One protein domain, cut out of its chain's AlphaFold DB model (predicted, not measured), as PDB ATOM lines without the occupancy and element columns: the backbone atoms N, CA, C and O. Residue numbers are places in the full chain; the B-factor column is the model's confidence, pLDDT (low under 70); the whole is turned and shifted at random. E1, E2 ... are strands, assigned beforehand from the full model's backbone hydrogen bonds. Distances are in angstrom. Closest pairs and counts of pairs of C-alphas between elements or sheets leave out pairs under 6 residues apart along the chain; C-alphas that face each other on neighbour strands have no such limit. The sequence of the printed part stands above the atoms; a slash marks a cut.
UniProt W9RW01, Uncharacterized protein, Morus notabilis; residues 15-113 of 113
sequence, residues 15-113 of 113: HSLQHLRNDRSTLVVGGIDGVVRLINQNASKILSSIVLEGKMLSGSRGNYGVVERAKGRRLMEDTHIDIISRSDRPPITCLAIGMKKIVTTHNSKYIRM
ATOM      1  N   HIS A  15     137.344  80.098 110.561       97.12
ATOM      2  CA  HIS A  15     135.976  80.336 110.099       97.12
ATOM      3  C   HIS A  15     135.211  79.047 109.829       97.12
ATOM      4  O   HIS A  15     133.990  79.026 109.939       97.12
ATOM      5  N   SER A  16     135.907  77.974 109.456       97.19
ATOM      6  CA  SER A  16     135.250  76.737 109.050       97.19
ATOM      7  C   SER A  16     136.083  75.508 109.375       97.19
ATOM      8  O   SER A  16     137.317  75.542 109.375       97.19
ATOM      9  N   LEU A  17     135.378  74.419 109.670       96.75
ATOM     10  CA  LEU A  17     135.948  73.112 109.943       96.75
ATOM     11  C   LEU A  17     134.992  72.018 109.466       96.75
ATOM     12  O   LEU A  17     133.777  72.178 109.551       96.75
ATOM     13  N   GLN A  18     135.537  70.907 108.983       96.88
ATOM     14  CA  GLN A  18     134.760  69.727 108.611       96.88
ATOM     15  C   GLN A  18     135.636  68.473 108.690       96.88
ATOM     16  O   GLN A  18     136.822  68.524 108.367       96.88
ATOM     17  N   HIS A  19     135.070  67.333 109.089       96.25
ATOM     18  CA  HIS A  19     135.768  66.046 108.990       96.25
ATOM     19  C   HIS A  19     136.057  65.674 107.537       96.25
ATOM     20  O   HIS A  19     135.260  65.951 106.635       96.25
ATOM     21  N   LEU A  20     137.180  64.990 107.315       93.81
ATOM     22  CA  LEU A  20     137.396  64.301 106.051       93.81
ATOM     23  C   LEU A  20     136.274  63.284 105.815       93.81
ATOM     24  O   LEU A  20     135.757  62.645 106.737       93.81
ATOM     25  N   ARG A  21     135.876  63.114 104.552       90.00
ATOM     26  CA  ARG A  21     134.822  62.157 104.213       90.00
ATOM     27  C   ARG A  21     135.277  60.748 104.600       90.00
ATOM     28  O   ARG A  21     136.313  60.293 104.129       90.00
ATOM     29  N   ASN A  22     134.475  60.065 105.414       90.19
ATOM     30  CA  ASN A  22     134.745  58.725 105.953       90.19
ATOM     31  C   ASN A  22     135.946  58.625 106.919       90.19
ATOM     32  O   ASN A  22     136.317  57.518 107.288       90.19
ATOM     33  N   ASP A  23     136.518  59.745 107.374       92.50
ATOM     34  CA  ASP A  23     137.565  59.767 108.398       92.50
ATOM     35  C   ASP A  23     137.150  60.706 109.533       92.50
ATOM     36  O   ASP A  23     137.147  61.929 109.408       92.50
ATOM     37  N   ARG A  24     136.791  60.107 110.672       92.12
ATOM     38  CA  ARG A  24     136.381  60.846 111.871       92.12
ATOM     39  C   ARG A  24     137.558  61.354 112.697       92.12
ATOM     40  O   ARG A  24     137.323  62.099 113.636       92.12
ATOM     41  N   SER A  25     138.788  60.945 112.399       95.19
ATOM     42  CA  SER A  25     139.989  61.367 113.125       95.19
ATOM     43  C   SER A  25     140.622  62.627 112.537       95.19
ATOM     44  O   SER A  25     141.259  63.382 113.275       95.19
ATOM     45  N   THR A  26     140.411  62.886 111.243       96.19
ATOM     46  CA  THR A  26     140.980  64.049 110.559       96.19
ATOM     47  C   THR A  26     139.948  65.150 110.356       96.19
ATOM     48  O   THR A  26     138.928  64.963 109.692       96.19
ATOM     49  N   LEU A  27     140.257  66.335 110.874       95.94
ATOM     50  CA  LEU A  27     139.540  67.573 110.590       95.94
ATOM     51  C   LEU A  27     140.302  68.385 109.545       95.94
ATOM     52  O   LEU A  27     141.528  68.481 109.572       95.94
ATOM     53  N   VAL A  28     139.558  69.009 108.644       96.88
ATOM     54  CA  VAL A  28     140.048  70.039 107.736       96.88
ATOM     55  C   VAL A  28     139.568  71.380 108.255       96.88
ATOM     56  O   VAL A  28     138.384  71.545 108.533       96.88
ATOM     57  N   VAL A  29     140.485  72.328 108.393       97.06
ATOM     58  CA  VAL A  29     140.254  73.633 109.011       97.06
ATOM     59  C   VAL A  29     140.664  74.739 108.048       97.06
ATOM     60  O   VAL A  29     141.711  74.639 107.409       97.06
ATOM     61  N   GLY A  30     139.866  75.800 107.967       97.31
ATOM     62  CA  GLY A  30     140.137  76.987 107.158       97.31
ATOM     63  C   GLY A  30     139.829  78.264 107.932       97.31
ATOM     64  O   GLY A  30     138.865  78.333 108.703       97.31
ATOM     65  N   GLY A  31     140.661  79.283 107.741       95.94
ATOM     66  CA  GLY A  31     140.563  80.536 108.481       95.94
ATOM     67  C   GLY A  31     140.912  81.767 107.660       95.94
ATOM     68  O   GLY A  31     141.204  81.703 106.463       95.94
ATOM     69  N   ILE A  32     140.912  82.910 108.348       95.62
ATOM     70  CA  ILE A  32     141.178  84.228 107.753       95.62
ATOM     71  C   ILE A  32     142.586  84.338 107.148       95.62
ATOM     72  O   ILE A  32     142.830  85.171 106.280       95.62
ATOM     73  N   ASP A  33     143.508  83.473 107.571       94.50
ATOM     74  CA  ASP A  33     144.870  83.413 107.045       94.50
ATOM     75  C   ASP A  33     144.992  82.743 105.672       94.50
ATOM     76  O   ASP A  33     146.074  82.779 105.089       94.50
ATOM     77  N   GLY A  34     143.900  82.170 105.157       94.75
ATOM     78  CA  GLY A  34     143.839  81.557 103.834       94.75
ATOM     79  C   GLY A  34     144.543  80.205 103.729       94.75
ATOM     80  O   GLY A  34     144.793  79.739 102.619       94.75
ATOM     81  N   VAL A  35     144.872  79.574 104.862       95.50
ATOM     82  CA  VAL A  35     145.546  78.271 104.901       95.50
ATOM     83  C   VAL A  35     144.552  77.174 105.279       95.50
ATOM     84  O   VAL A  35     143.917  77.224 106.335       95.50
ATOM     85  N   VAL A  36     144.471  76.142 104.442       96.25
ATOM     86  CA  VAL A  36     143.763  74.895 104.746       96.25
ATOM     87  C   VAL A  36     144.683  73.996 105.563       96.25
ATOM     88  O   VAL A  36     145.796  73.692 105.138       96.25
ATOM     89  N   ARG A  37     144.228  73.535 106.726       96.31
ATOM     90  CA  ARG A  37     144.996  72.650 107.610       96.31
ATOM     91  C   ARG A  37     144.273  71.333 107.803       96.31
ATOM     92  O   ARG A  37     143.098  71.329 108.148       96.31
ATOM     93  N   LEU A  38     144.979  70.226 107.613       95.88
ATOM     94  CA  LEU A  38     144.524  68.898 108.007       95.88
ATOM     95  C   LEU A  38     145.096  68.615 109.388       95.88
ATOM     96  O   LEU A  38     146.312  68.685 109.567       95.88
ATOM     97  N   ILE A  39     144.243  68.291 110.350       95.62
ATOM     98  CA  ILE A  39     144.640  67.999 111.727       95.62
ATOM     99  C   ILE A  39     144.097  66.641 112.151       95.62
ATOM    100  O   ILE A  39     142.944  66.321 111.876       95.62
ATOM    101  N   ASN A  40     144.911  65.857 112.851       94.94
ATOM    102  CA  ASN A  40     144.434  64.675 113.553       94.94
ATOM    103  C   ASN A  40     143.934  65.109 114.930       94.94
ATOM    104  O   ASN A  40     144.730  65.509 115.782       94.94
ATOM    105  N   GLN A  41     142.623  65.035 115.151       91.88
ATOM    106  CA  GLN A  41     142.011  65.540 116.376       91.88
ATOM    107  C   GLN A  41     142.325  64.679 117.610       91.88
ATOM    108  O   GLN A  41     142.324  65.185 118.728       91.88
ATOM    109  N   ASN A  42     142.632  63.394 117.409       92.12
ATOM    110  CA  ASN A  42     142.940  62.456 118.489       92.12
ATOM    111  C   ASN A  42     144.396  62.607 118.952       92.12
ATOM    112  O   ASN A  42     144.691  62.482 120.137       92.12
ATOM    113  N   ALA A  43     145.300  62.891 118.011       90.75
ATOM    114  CA  ALA A  43     146.731  63.072 118.260       90.75
ATOM    115  C   ALA A  43     147.143  64.541 118.438       90.75
ATOM    116  O   ALA A  43     148.319  64.807 118.676       90.75
ATOM    117  N   SER A  44     146.202  65.482 118.283       88.69
ATOM    118  CA  SER A  44     146.444  66.926 118.430       88.69
ATOM    119  C   SER A  44     147.548  67.468 117.511       88.69
ATOM    120  O   SER A  44     148.255  68.423 117.824       88.69
ATOM    121  N   LYS A  45     147.706  66.841 116.338       91.81
ATOM    122  CA  LYS A  45     148.808  67.107 115.408       91.81
ATOM    123  C   LYS A  45     148.293  67.702 114.105       91.81
ATOM    124  O   LYS A  45     147.355  67.176 113.506       91.81
ATOM    125  N   ILE A  46     148.956  68.753 113.625       93.38
ATOM    126  CA  ILE A  46     148.779  69.241 112.255       93.38
ATOM    127  C   ILE A  46     149.479  68.259 111.313       93.38
ATOM    128  O   ILE A  46     150.677  68.022 111.420       93.38
ATOM    129  N   LEU A  47     148.718  67.652 110.407       94.38
ATOM    130  CA  LEU A  47     149.222  66.709 109.413       94.38
ATOM    131  C   LEU A  47     149.748  67.438 108.177       94.38
ATOM    132  O   LEU A  47     150.749  67.038 107.591       94.38
ATOM    133  N   SER A  48     149.048  68.482 107.738       94.75
ATOM    134  CA  SER A  48     149.386  69.224 106.525       94.75
ATOM    135  C   SER A  48     148.810  70.632 106.576       94.75
ATOM    136  O   SER A  48     147.685  70.814 107.036       94.75
ATOM    137  N   SER A  49     149.548  71.594 106.034       95.50
ATOM    138  CA  SER A  49     149.106  72.970 105.802       95.50
ATOM    139  C   SER A  49     149.205  73.257 104.308       95.50
ATOM    140  O   SER A  49     150.208  72.909 103.687       95.50
ATOM    141  N   ILE A  50     148.166  73.830 103.710       95.12
ATOM    142  CA  ILE A  50     148.016  73.964 102.258       95.12
ATOM    143  C   ILE A  50     147.521  75.373 101.928       95.12
ATOM    144  O   ILE A  50     146.593  75.875 102.562       95.12
ATOM    145  N   VAL A  51     148.118  75.986 100.910       94.31
ATOM    146  CA  VAL A  51     147.647  77.231 100.279       94.31
ATOM    147  C   VAL A  51     147.321  76.982  98.812       94.31
ATOM    148  O   VAL A  51     147.717  75.954  98.254       94.31
ATOM    149  N   LEU A  52     146.610  77.909  98.176       89.69
ATOM    150  CA  LEU A  52     146.381  77.839  96.737       89.69
ATOM    151  C   LEU A  52     147.702  78.109  96.006       89.69
ATOM    152  O   LEU A  52     148.444  79.033  96.329       89.69
ATOM    153  N   GLU A  53     148.016  77.280  95.021       82.06
ATOM    154  CA  GLU A  53     149.091  77.547  94.073       82.06
ATOM    155  C   GLU A  53     148.555  78.560  93.054       82.06
ATOM    156  O   GLU A  53     147.518  78.321  92.434       82.06
ATOM    157  N   GLY A  54     149.228  79.704  92.888       70.75
ATOM    158  CA  GLY A  54     148.716  80.857  92.124       70.75
ATOM    159  C   GLY A  54     148.373  80.590  90.649       70.75
ATOM    160  O   GLY A  54     147.785  81.442  89.986       70.75
ATOM    161  N   LYS A  55     148.690  79.403  90.118       78.06
ATOM    162  CA  LYS A  55     148.308  78.979  88.771       78.06
ATOM    163  C   LYS A  55     146.927  78.319  88.781       78.06
ATOM    164  O   LYS A  55     146.784  77.141  89.113       78.06
ATOM    165  N   MET A  56     145.918  79.072  88.347       85.00
ATOM    166  CA  MET A  56     144.584  78.527  88.095       85.00
ATOM    167  C   MET A  56     144.648  77.535  86.926       85.00
ATOM    168  O   MET A  56     145.136  77.853  85.843       85.00
ATOM    169  N   LEU A  57     144.168  76.315  87.154       84.56
ATOM    170  CA  LEU A  57     144.106  75.237  86.167       84.56
ATOM    171  C   LEU A  57     142.913  75.404  85.224       84.56
ATOM    172  O   LEU A  57     142.977  75.029  84.058       84.56
ATOM    173  N   SER A  58     141.798  75.912  85.747       87.25
ATOM    174  CA  SER A  58     140.559  76.127  85.004       87.25
ATOM    175  C   SER A  58     139.652  77.065  85.792       87.25
ATOM    176  O   SER A  58     139.693  77.072  87.022       87.25
ATOM    177  N   GLY A  59     138.815  77.828  85.093       88.94
ATOM    178  CA  GLY A  59     137.802  78.675  85.704       88.94
ATOM    179  C   GLY A  59     136.507  78.647  84.904       88.94
ATOM    180  O   GLY A  59     136.536  78.588  83.675       88.94
ATOM    181  N   SER A  60     135.371  78.705  85.588       89.38
ATOM    182  CA  SER A  60     134.076  78.983  84.971       89.38
ATOM    183  C   SER A  60     133.425  80.177  85.656       89.38
ATOM    184  O   SER A  60     133.463  80.319  86.878       89.38
ATOM    185  N   ARG A  61     132.832  81.066  84.860       91.12
ATOM    186  CA  ARG A  61     132.056  82.201  85.358       91.12
ATOM    187  C   ARG A  61     130.581  81.898  85.134       91.12
ATOM    188  O   ARG A  61     130.167  81.677  84.002       91.12
ATOM    189  N   GLY A  62     129.813  81.884  86.215       84.62
ATOM    190  CA  GLY A  62     128.356  81.822  86.179       84.62
ATOM    191  C   GLY A  62     127.738  83.120  86.694       84.62
ATOM    192  O   GLY A  62     128.440  84.028  87.138       84.62
ATOM    193  N   ASN A  63     126.406  83.178  86.697       84.44
ATOM    194  CA  ASN A  63     125.662  84.351  87.176       84.44
ATOM    195  C   ASN A  63     125.894  84.640  88.670       84.44
ATOM    196  O   ASN A  63     125.792  85.784  89.101       84.44
ATOM    197  N   TYR A  64     126.245  83.614  89.449       79.06
ATOM    198  CA  TYR A  64     126.383  83.689  90.907       79.06
ATOM    199  C   TYR A  64     127.837  83.756  91.400       79.06
ATOM    200  O   TYR A  64     128.070  83.782  92.604       79.06
ATOM    201  N   GLY A  65     128.824  83.775  90.497       86.25
ATOM    202  CA  GLY A  65     130.234  83.833  90.878       86.25
ATOM    203  C   GLY A  65     131.175  83.144  89.899       86.25
ATOM    204  O   GLY A  65     130.790  82.718  88.809       86.25
ATOM    205  N   VAL A  66     132.437  83.053  90.302       91.25
ATOM    206  CA  VAL A  66     133.505  82.391  89.556       91.25
ATOM    207  C   VAL A  66     133.943  81.157  90.329       91.25
ATOM    208  O   VAL A  66     134.230  81.231  91.521       91.25
ATOM    209  N   VAL A  67     133.997  80.018  89.649       92.25
ATOM    210  CA  VAL A  67     134.546  78.780  90.191       92.25
ATOM    211  C   VAL A  67     135.920  78.574  89.578       92.25
ATOM    212  O   VAL A  67     136.022  78.410  88.367       92.25
ATOM    213  N   GLU A  68     136.964  78.561  90.396       92.81
ATOM    214  CA  GLU A  68     138.338  78.308  89.959       92.81
ATOM    215  C   GLU A  68     138.834  76.974  90.509       92.81
ATOM    216  O   GLU A  68     138.515  76.572  91.629       92.81
ATOM    217  N   ARG A  69     139.625  76.278  89.700       92.25
ATOM    218  CA  ARG A  69     140.373  75.098  90.114       92.25
ATOM    219  C   ARG A  69     141.837  75.458  90.166       92.25
ATOM    220  O   ARG A  69     142.366  75.948  89.171       92.25
ATOM    221  N   ALA A  70     142.495  75.169  91.270       90.75
ATOM    222  CA  ALA A  70     143.924  75.367  91.419       90.75
ATOM    223  C   ALA A  70     144.541  74.151  92.096       90.75
ATOM    224  O   ALA A  70     143.881  73.384  92.793       90.75
ATOM    225  N   LYS A  71     145.839  73.965  91.892       91.31
ATOM    226  CA  LYS A  71     146.564  72.987  92.690       91.31
ATOM    227  C   LYS A  71     146.813  73.579  94.079       91.31
ATOM    228  O   LYS A  71     147.000  74.781  94.229       91.31
ATOM    229  N   GLY A  72     146.782  72.741  95.108       91.69
ATOM    230  CA  GLY A  72     147.215  73.134  96.445       91.69
ATOM    231  C   GLY A  72     148.727  72.967  96.589       91.69
ATOM    232  O   GLY A  72     149.270  71.918  96.233       91.69
ATOM    233  N   ARG A  73     149.399  73.961  97.169       92.94
ATOM    234  CA  ARG A  73     150.805  73.868  97.572       92.94
ATOM    235  C   ARG A  73     150.891  73.577  99.065       92.94
ATOM    236  O   ARG A  73     150.396  74.352  99.881       92.94
ATOM    237  N   ARG A  74     151.536  72.463  99.422       94.75
ATOM    238  CA  ARG A  74     151.809  72.111 100.821       94.75
ATOM    239  C   ARG A  74     152.911  73.011 101.380       94.75
ATOM    240  O   ARG A  74     153.908  73.260 100.705       94.75
ATOM    241  N   LEU A  75     152.715  73.494 102.598       94.00
ATOM    242  CA  LEU A  75     153.698  74.260 103.355       94.00
ATOM    243  C   LEU A  75     154.566  73.316 104.195       94.00
ATOM    244  O   LEU A  75     154.088  72.272 104.647       94.00
ATOM    245  N   MET A  76     155.826  73.694 104.408       91.25
ATOM    246  CA  MET A  76     156.692  73.051 105.403       91.25
ATOM    247  C   MET A  76     156.257  73.479 106.812       91.25
ATOM    248  O   MET A  76     155.656  74.545 106.956       91.25
ATOM    249  N   GLU A  77     156.547  72.669 107.836       81.31
ATOM    250  CA  GLU A  77     156.083  72.919 109.216       81.31
ATOM    251  C   GLU A  77     156.484  74.312 109.736       81.31
ATOM    252  O   GLU A  77     155.651  74.985 110.340       81.31
ATOM    253  N   ASP A  78     157.673  74.801 109.374       83.75
ATOM    254  CA  ASP A  78     158.205  76.102 109.815       83.75
ATOM    255  C   ASP A  78     157.958  77.247 108.816       83.75
ATOM    256  O   ASP A  78     158.595  78.300 108.867       83.75
ATOM    257  N   THR A  79     157.045  77.063 107.857       88.31
ATOM    258  CA  THR A  79     156.751  78.126 106.888       88.31
ATOM    259  C   THR A  79     155.991  79.269 107.554       88.31
ATOM    260  O   THR A  79     154.831  79.132 107.948       88.31
ATOM    261  N   HIS A  80     156.625  80.433 107.578       88.94
ATOM    262  CA  HIS A  80     156.020  81.703 107.950       88.94
ATOM    263  C   HIS A  80     154.896  82.078 106.962       88.94
ATOM    264  O   HIS A  80     155.095  82.174 105.755       88.94
ATOM    265  N   ILE A  81     153.657  82.229 107.437       89.69
ATOM    266  CA  ILE A  81     152.502  82.494 106.549       89.69
ATOM    267  C   ILE A  81     152.541  83.932 106.008       89.69
ATOM    268  O   ILE A  81     152.031  84.219 104.925       89.69
ATOM    269  N   ASP A  82     153.154  84.846 106.751       88.19
ATOM    270  CA  ASP A  82     153.322  86.256 106.416       88.19
ATOM    271  C   ASP A  82     154.155  86.482 105.149       88.19
ATOM    272  O   ASP A  82     153.823  87.395 104.394       88.19
ATOM    273  N   ILE A  83     155.117  85.600 104.842       91.12
ATOM    274  CA  ILE A  83     155.916  85.673 103.604       91.12
ATOM    275  C   ILE A  83     155.153  85.207 102.353       91.12
ATOM    276  O   ILE A  83     155.596  85.433 101.230       91.12
ATOM    277  N   ILE A  84     154.003  84.545 102.518       91.00
ATOM    278  CA  ILE A  84     153.172  84.090 101.399       91.00
ATOM    279  C   ILE A  84     152.297  85.256 100.931       91.00
ATOM    280  O   ILE A  84     151.616  85.896 101.743       91.00
ATOM    281  N   SER A  85     152.258  85.499  99.617       90.62
ATOM    282  CA  SER A  85     151.417  86.544  99.025       90.62
ATOM    283  C   SER A  85     149.947  86.357  99.395       90.62
ATOM    284  O   SER A  85     149.401  85.263  99.263       90.62
ATOM    285  N   ARG A  86     149.260  87.440  99.782       88.94
ATOM    286  CA  ARG A  86     147.816  87.414 100.088       88.94
ATOM    287  C   ARG A  86     146.954  86.967  98.900       88.94
ATOM    288  O   ARG A  86     145.854  86.473  99.130       88.94
ATOM    289  N   SER A  87     147.441  87.107  97.663       85.69
ATOM    290  CA  SER A  87     146.773  86.568  96.468       85.69
ATOM    291  C   SER A  87     146.670  85.042  96.491       85.69
ATOM    292  O   SER A  87     145.671  84.494  96.037       85.69
ATOM    293  N   ASP A  88     147.677  84.378  97.060       87.25
ATOM    294  CA  ASP A  88     147.817  82.916  97.090       87.25
ATOM    295  C   ASP A  88     147.160  82.309  98.339       87.25
ATOM    296  O   ASP A  88     146.923  81.104  98.427       87.25
ATOM    297  N   ARG A  89     146.837  83.160  99.319       91.75
ATOM    298  CA  ARG A  89     146.117  82.806 100.551       91.75
ATOM    299  C   ARG A  89     144.926  83.745 100.803       91.75
ATOM    300  O   ARG A  89     144.872  84.435 101.823       91.75
ATOM    301  N   PRO A  90     143.958  83.799  99.874       93.00
ATOM    302  CA  PRO A  90     142.703  84.508 100.101       93.00
ATOM    303  C   PRO A  90     142.031  84.006 101.397       93.00
ATOM    304  O   PRO A  90     141.989  82.792 101.615       93.00
ATOM    305  N   PRO A  91     141.464  84.886 102.244       95.19
ATOM    306  CA  PRO A  91     140.786  84.467 103.471       95.19
ATOM    307  C   PRO A  91     139.713  83.413 103.196       95.19
ATOM    308  O   PRO A  91     138.891  83.597 102.297       95.19
ATOM    309  N   ILE A  92     139.722  82.313 103.948       96.50
ATOM    310  CA  ILE A  92     138.725  81.245 103.821       96.50
ATOM    311  C   ILE A  92     137.587  81.546 104.790       96.50
ATOM    312  O   ILE A  92     137.808  81.633 105.997       96.50
ATOM    313  N   THR A  93     136.375  81.688 104.262       96.25
ATOM    314  CA  THR A  93     135.162  81.928 105.059       96.25
ATOM    315  C   THR A  93     134.332  80.678 105.279       96.25
ATOM    316  O   THR A  93     133.682  80.544 106.308       96.25
ATOM    317  N   CYS A  94     134.369  79.747 104.332       96.56
ATOM    318  CA  CYS A  94     133.741  78.443 104.447       96.56
ATOM    319  C   CYS A  94     134.563  77.418 103.666       96.56
ATOM    320  O   CYS A  94     135.275  77.764 102.715       96.56
ATOM    321  N   LEU A  95     134.455  76.155 104.066       96.81
ATOM    322  CA  LEU A  95     135.050  75.033 103.364       96.81
ATOM    323  C   LEU A  95     134.070  73.868 103.286       96.81
ATOM    324  O   LEU A  95     133.224  73.698 104.162       96.81
ATOM    325  N   ALA A  96     134.216  73.058 102.244       96.62
ATOM    326  CA  ALA A  96     133.488  71.813 102.072       96.62
ATOM    327  C   ALA A  96     134.411  70.707 101.547       96.62
ATOM    328  O   ALA A  96     135.233  70.927 100.651       96.62
ATOM    329  N   ILE A  97     134.256  69.496 102.079       95.69
ATOM    330  CA  ILE A  97     135.074  68.337 101.716       95.69
ATOM    331  C   ILE A  97     134.372  67.475 100.670       95.69
ATOM    332  O   ILE A  97     133.342  66.851 100.922       95.69
ATOM    333  N   GLY A  98     134.970  67.413  99.481       91.25
ATOM    334  CA  GLY A  98     134.627  66.448  98.444       91.25
ATOM    335  C   GLY A  98     135.450  65.160  98.557       91.25
ATOM    336  O   GLY A  98     136.307  65.009  99.419       91.25
ATOM    337  N   MET A  99     135.232  64.216  97.635       86.62
ATOM    338  CA  MET A  99     135.958  62.931  97.638       86.62
ATOM    339  C   MET A  99     137.475  63.061  97.437       86.62
ATOM    340  O   MET A  99     138.229  62.253  97.962       86.62
ATOM    341  N   LYS A 100     137.916  64.019  96.615       88.00
ATOM    342  CA  LYS A 100     139.327  64.196  96.211       88.00
ATOM    343  C   LYS A 100     139.747  65.668  96.158       88.00
ATOM    344  O   LYS A 100     140.732  66.010  95.516       88.00
ATOM    345  N   LYS A 101     138.932  66.548  96.731       92.06
ATOM    346  CA  LYS A 101     139.058  67.999  96.588       92.06
ATOM    347  C   LYS A 101     138.454  68.696  97.790       92.06
ATOM    348  O   LYS A 101     137.500  68.189  98.381       92.06
ATOM    349  N   ILE A 102     139.012  69.850  98.114       94.81
ATOM    350  CA  ILE A 102     138.551  70.726  99.183       94.81
ATOM    351  C   ILE A 102     138.046  71.976  98.489       94.81
ATOM    352  O   ILE A 102     138.790  72.601  97.746       94.81
ATOM    353  N   VAL A 103     136.781  72.308  98.693       95.31
ATOM    354  CA  VAL A 103     136.191  73.529  98.153       95.31
ATOM    355  C   VAL A 103     136.271  74.593  99.232       95.31
ATOM    356  O   VAL A 103     135.951  74.321 100.384       95.31
ATOM    357  N   THR A 104     136.688  75.795  98.863       95.81
ATOM    358  CA  THR A 104     136.761  76.954  99.750       95.81
ATOM    359  C   THR A 104     136.005  78.122  99.142       95.81
ATOM    360  O   THR A 104     135.949  78.291  97.921       95.81
ATOM    361  N   THR A 105     135.404  78.926 100.006       95.50
ATOM    362  CA  THR A 105     134.832  80.221  99.644       95.50
ATOM    363  C   THR A 105     135.622  81.329 100.318       95.50
ATOM    364  O   THR A 105     136.205  81.138 101.390       95.50
ATOM    365  N   HIS A 106     135.613  82.503  99.698       92.62
ATOM    366  CA  HIS A 106     136.377  83.660 100.148       92.62
ATOM    367  C   HIS A 106     135.486  84.907 100.206       92.62
ATOM    368  O   HIS A 106     134.385  84.905  99.666       92.62
ATOM    369  N   ASN A 107     135.986  86.012 100.769       87.50
ATOM    370  CA  ASN A 107     135.315  87.331 100.769       87.50
ATOM    371  C   ASN A 107     135.258  88.008  99.383       87.50
ATOM    372  O   ASN A 107     135.215  89.226  99.251       87.50
ATOM    373  N   SER A 108     135.302  87.210  98.326       84.62
ATOM    374  CA  SER A 108     135.286  87.635  96.936       84.62
ATOM    375  C   SER A 108     134.276  86.770  96.191       84.62
ATOM    376  O   SER A 108     133.733  85.818  96.742       84.62
ATOM    377  N   LYS A 109     134.025  87.052  94.913       86.75
ATOM    378  CA  LYS A 109     133.060  86.282  94.108       86.75
ATOM    379  C   LYS A 109     133.567  84.884  93.710       86.75
ATOM    380  O   LYS A 109     133.030  84.302  92.771       86.75
ATOM    381  N   TYR A 110     134.617  84.381  94.363       87.88
ATOM    382  CA  TYR A 110     135.342  83.177  93.978       87.88
ATOM    383  C   TYR A 110     135.049  82.005  94.916       87.88
ATOM    384  O   TYR A 110     135.198  82.105  96.136       87.88
ATOM    385  N   ILE A 111     134.711  80.876  94.305       92.75
ATOM    386  CA  ILE A 111     134.733  79.543  94.900       92.75
ATOM    387  C   ILE A 111     135.964  78.841  94.331       92.75
ATOM    388  O   ILE A 111     136.130  78.803  93.112       92.75
ATOM    389  N   ARG A 112     136.829  78.289  95.181       92.44
ATOM    390  CA  ARG A 112     138.089  77.665  94.751       92.44
ATOM    391  C   ARG A 112     138.169  76.211  95.185       92.44
ATOM    392  O   ARG A 112     137.733  75.888  96.289       92.44
ATOM    393  N   MET A 113     138.702  75.345  94.325       91.38
ATOM    394  CA  MET A 113     138.899  73.914  94.604       91.38
ATOM    395  C   MET A 113     140.238  73.377  94.123       91.38
ATOM    396  O   MET A 113     140.773  73.949  93.148       91.38
TER     397      MET A 113
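Overview. This is residues 15 to 113 of the 113 residues of an uncharacterized protein of Morus notabilis (UniProt W9RW01). One strongly twisted sheet of eight strands curls round into a small, nearly closed barrel, its edge strands E1 and E6 coming side by side without named pairing. E4, 18 residues long and bent, is the hinge between two leaves, E1 E2 E3 and E5 E8 E7 E6, and the link of residues 76 to 91 loops away from E5 before returning to E6. The printed part has 99 residues, with strands E1 to E8 in chain order and no named helix: all strand. The sheet's order is E1 E2 E3 E4 E5 E8 E7 E6, mixed. It is compact, with a radius of gyration of the C-alphas of 13.3 A and spans of 42 by 32 by 22 A.

Arrangement. E1, residues 15 to 20, forms a hairpin with E2, residues 23 to 31; N 18 and O 28 are 3.0 A apart. E2 bends by 58 degrees at residue 26 and forms a hairpin with E3, residues 36 to 40, with N 29 and O 37 at 2.8 A. E3 forms a hairpin with E4, residues 45 to 62, where N 38 and O 48 are 2.8 A apart. E4 bends by 75 degrees at residue 58. It forms a hairpin with E5, residues 65 to 75, with N 53 and O 71 at 2.8 A and N 67 and O 60 at 2.8 A. These five strands are a meander, each the antiparallel neighbour of the one before. E5 bends by 57 degrees at residue 71. E6, residues 92 to 97, E7, residues 102 to 106, and E8, residues 110 to 112, make a second meander. N 96 and O 103 are 2.8 A apart between E6 and E7, as are N 104 and O 112 between E7 and E8. E8 is parallel to E5, with N 111 and O 66 at 2.8 A. The closest C-alphas of E1 and E6 are those of Ser 16 and Cys 94, 5.1 A apart. E1 and E5 are apart.

Along the chain. E1 begins at C-alpha 15, (135.976, 80.336, 110.099). E4 measures 38.6 A from its first to its last C-alpha, E5 28.2 A and E2 21.0 A. E4 ends at C-alpha 62, (128.356, 81.822, 86.179), and E8 ends at C-alpha 112, (138.089, 77.665, 94.751).

Size, cuts and confidence. The two C-alphas farthest apart are those of Ala 43 and Asn 63, 43.2 A. The link from E5 to E6 is long; the other links are tight. The printed part has no cut and ends at the chain's last residue, Met 113. Its mean pLDDT is 91.6, and no printed residue is under 70.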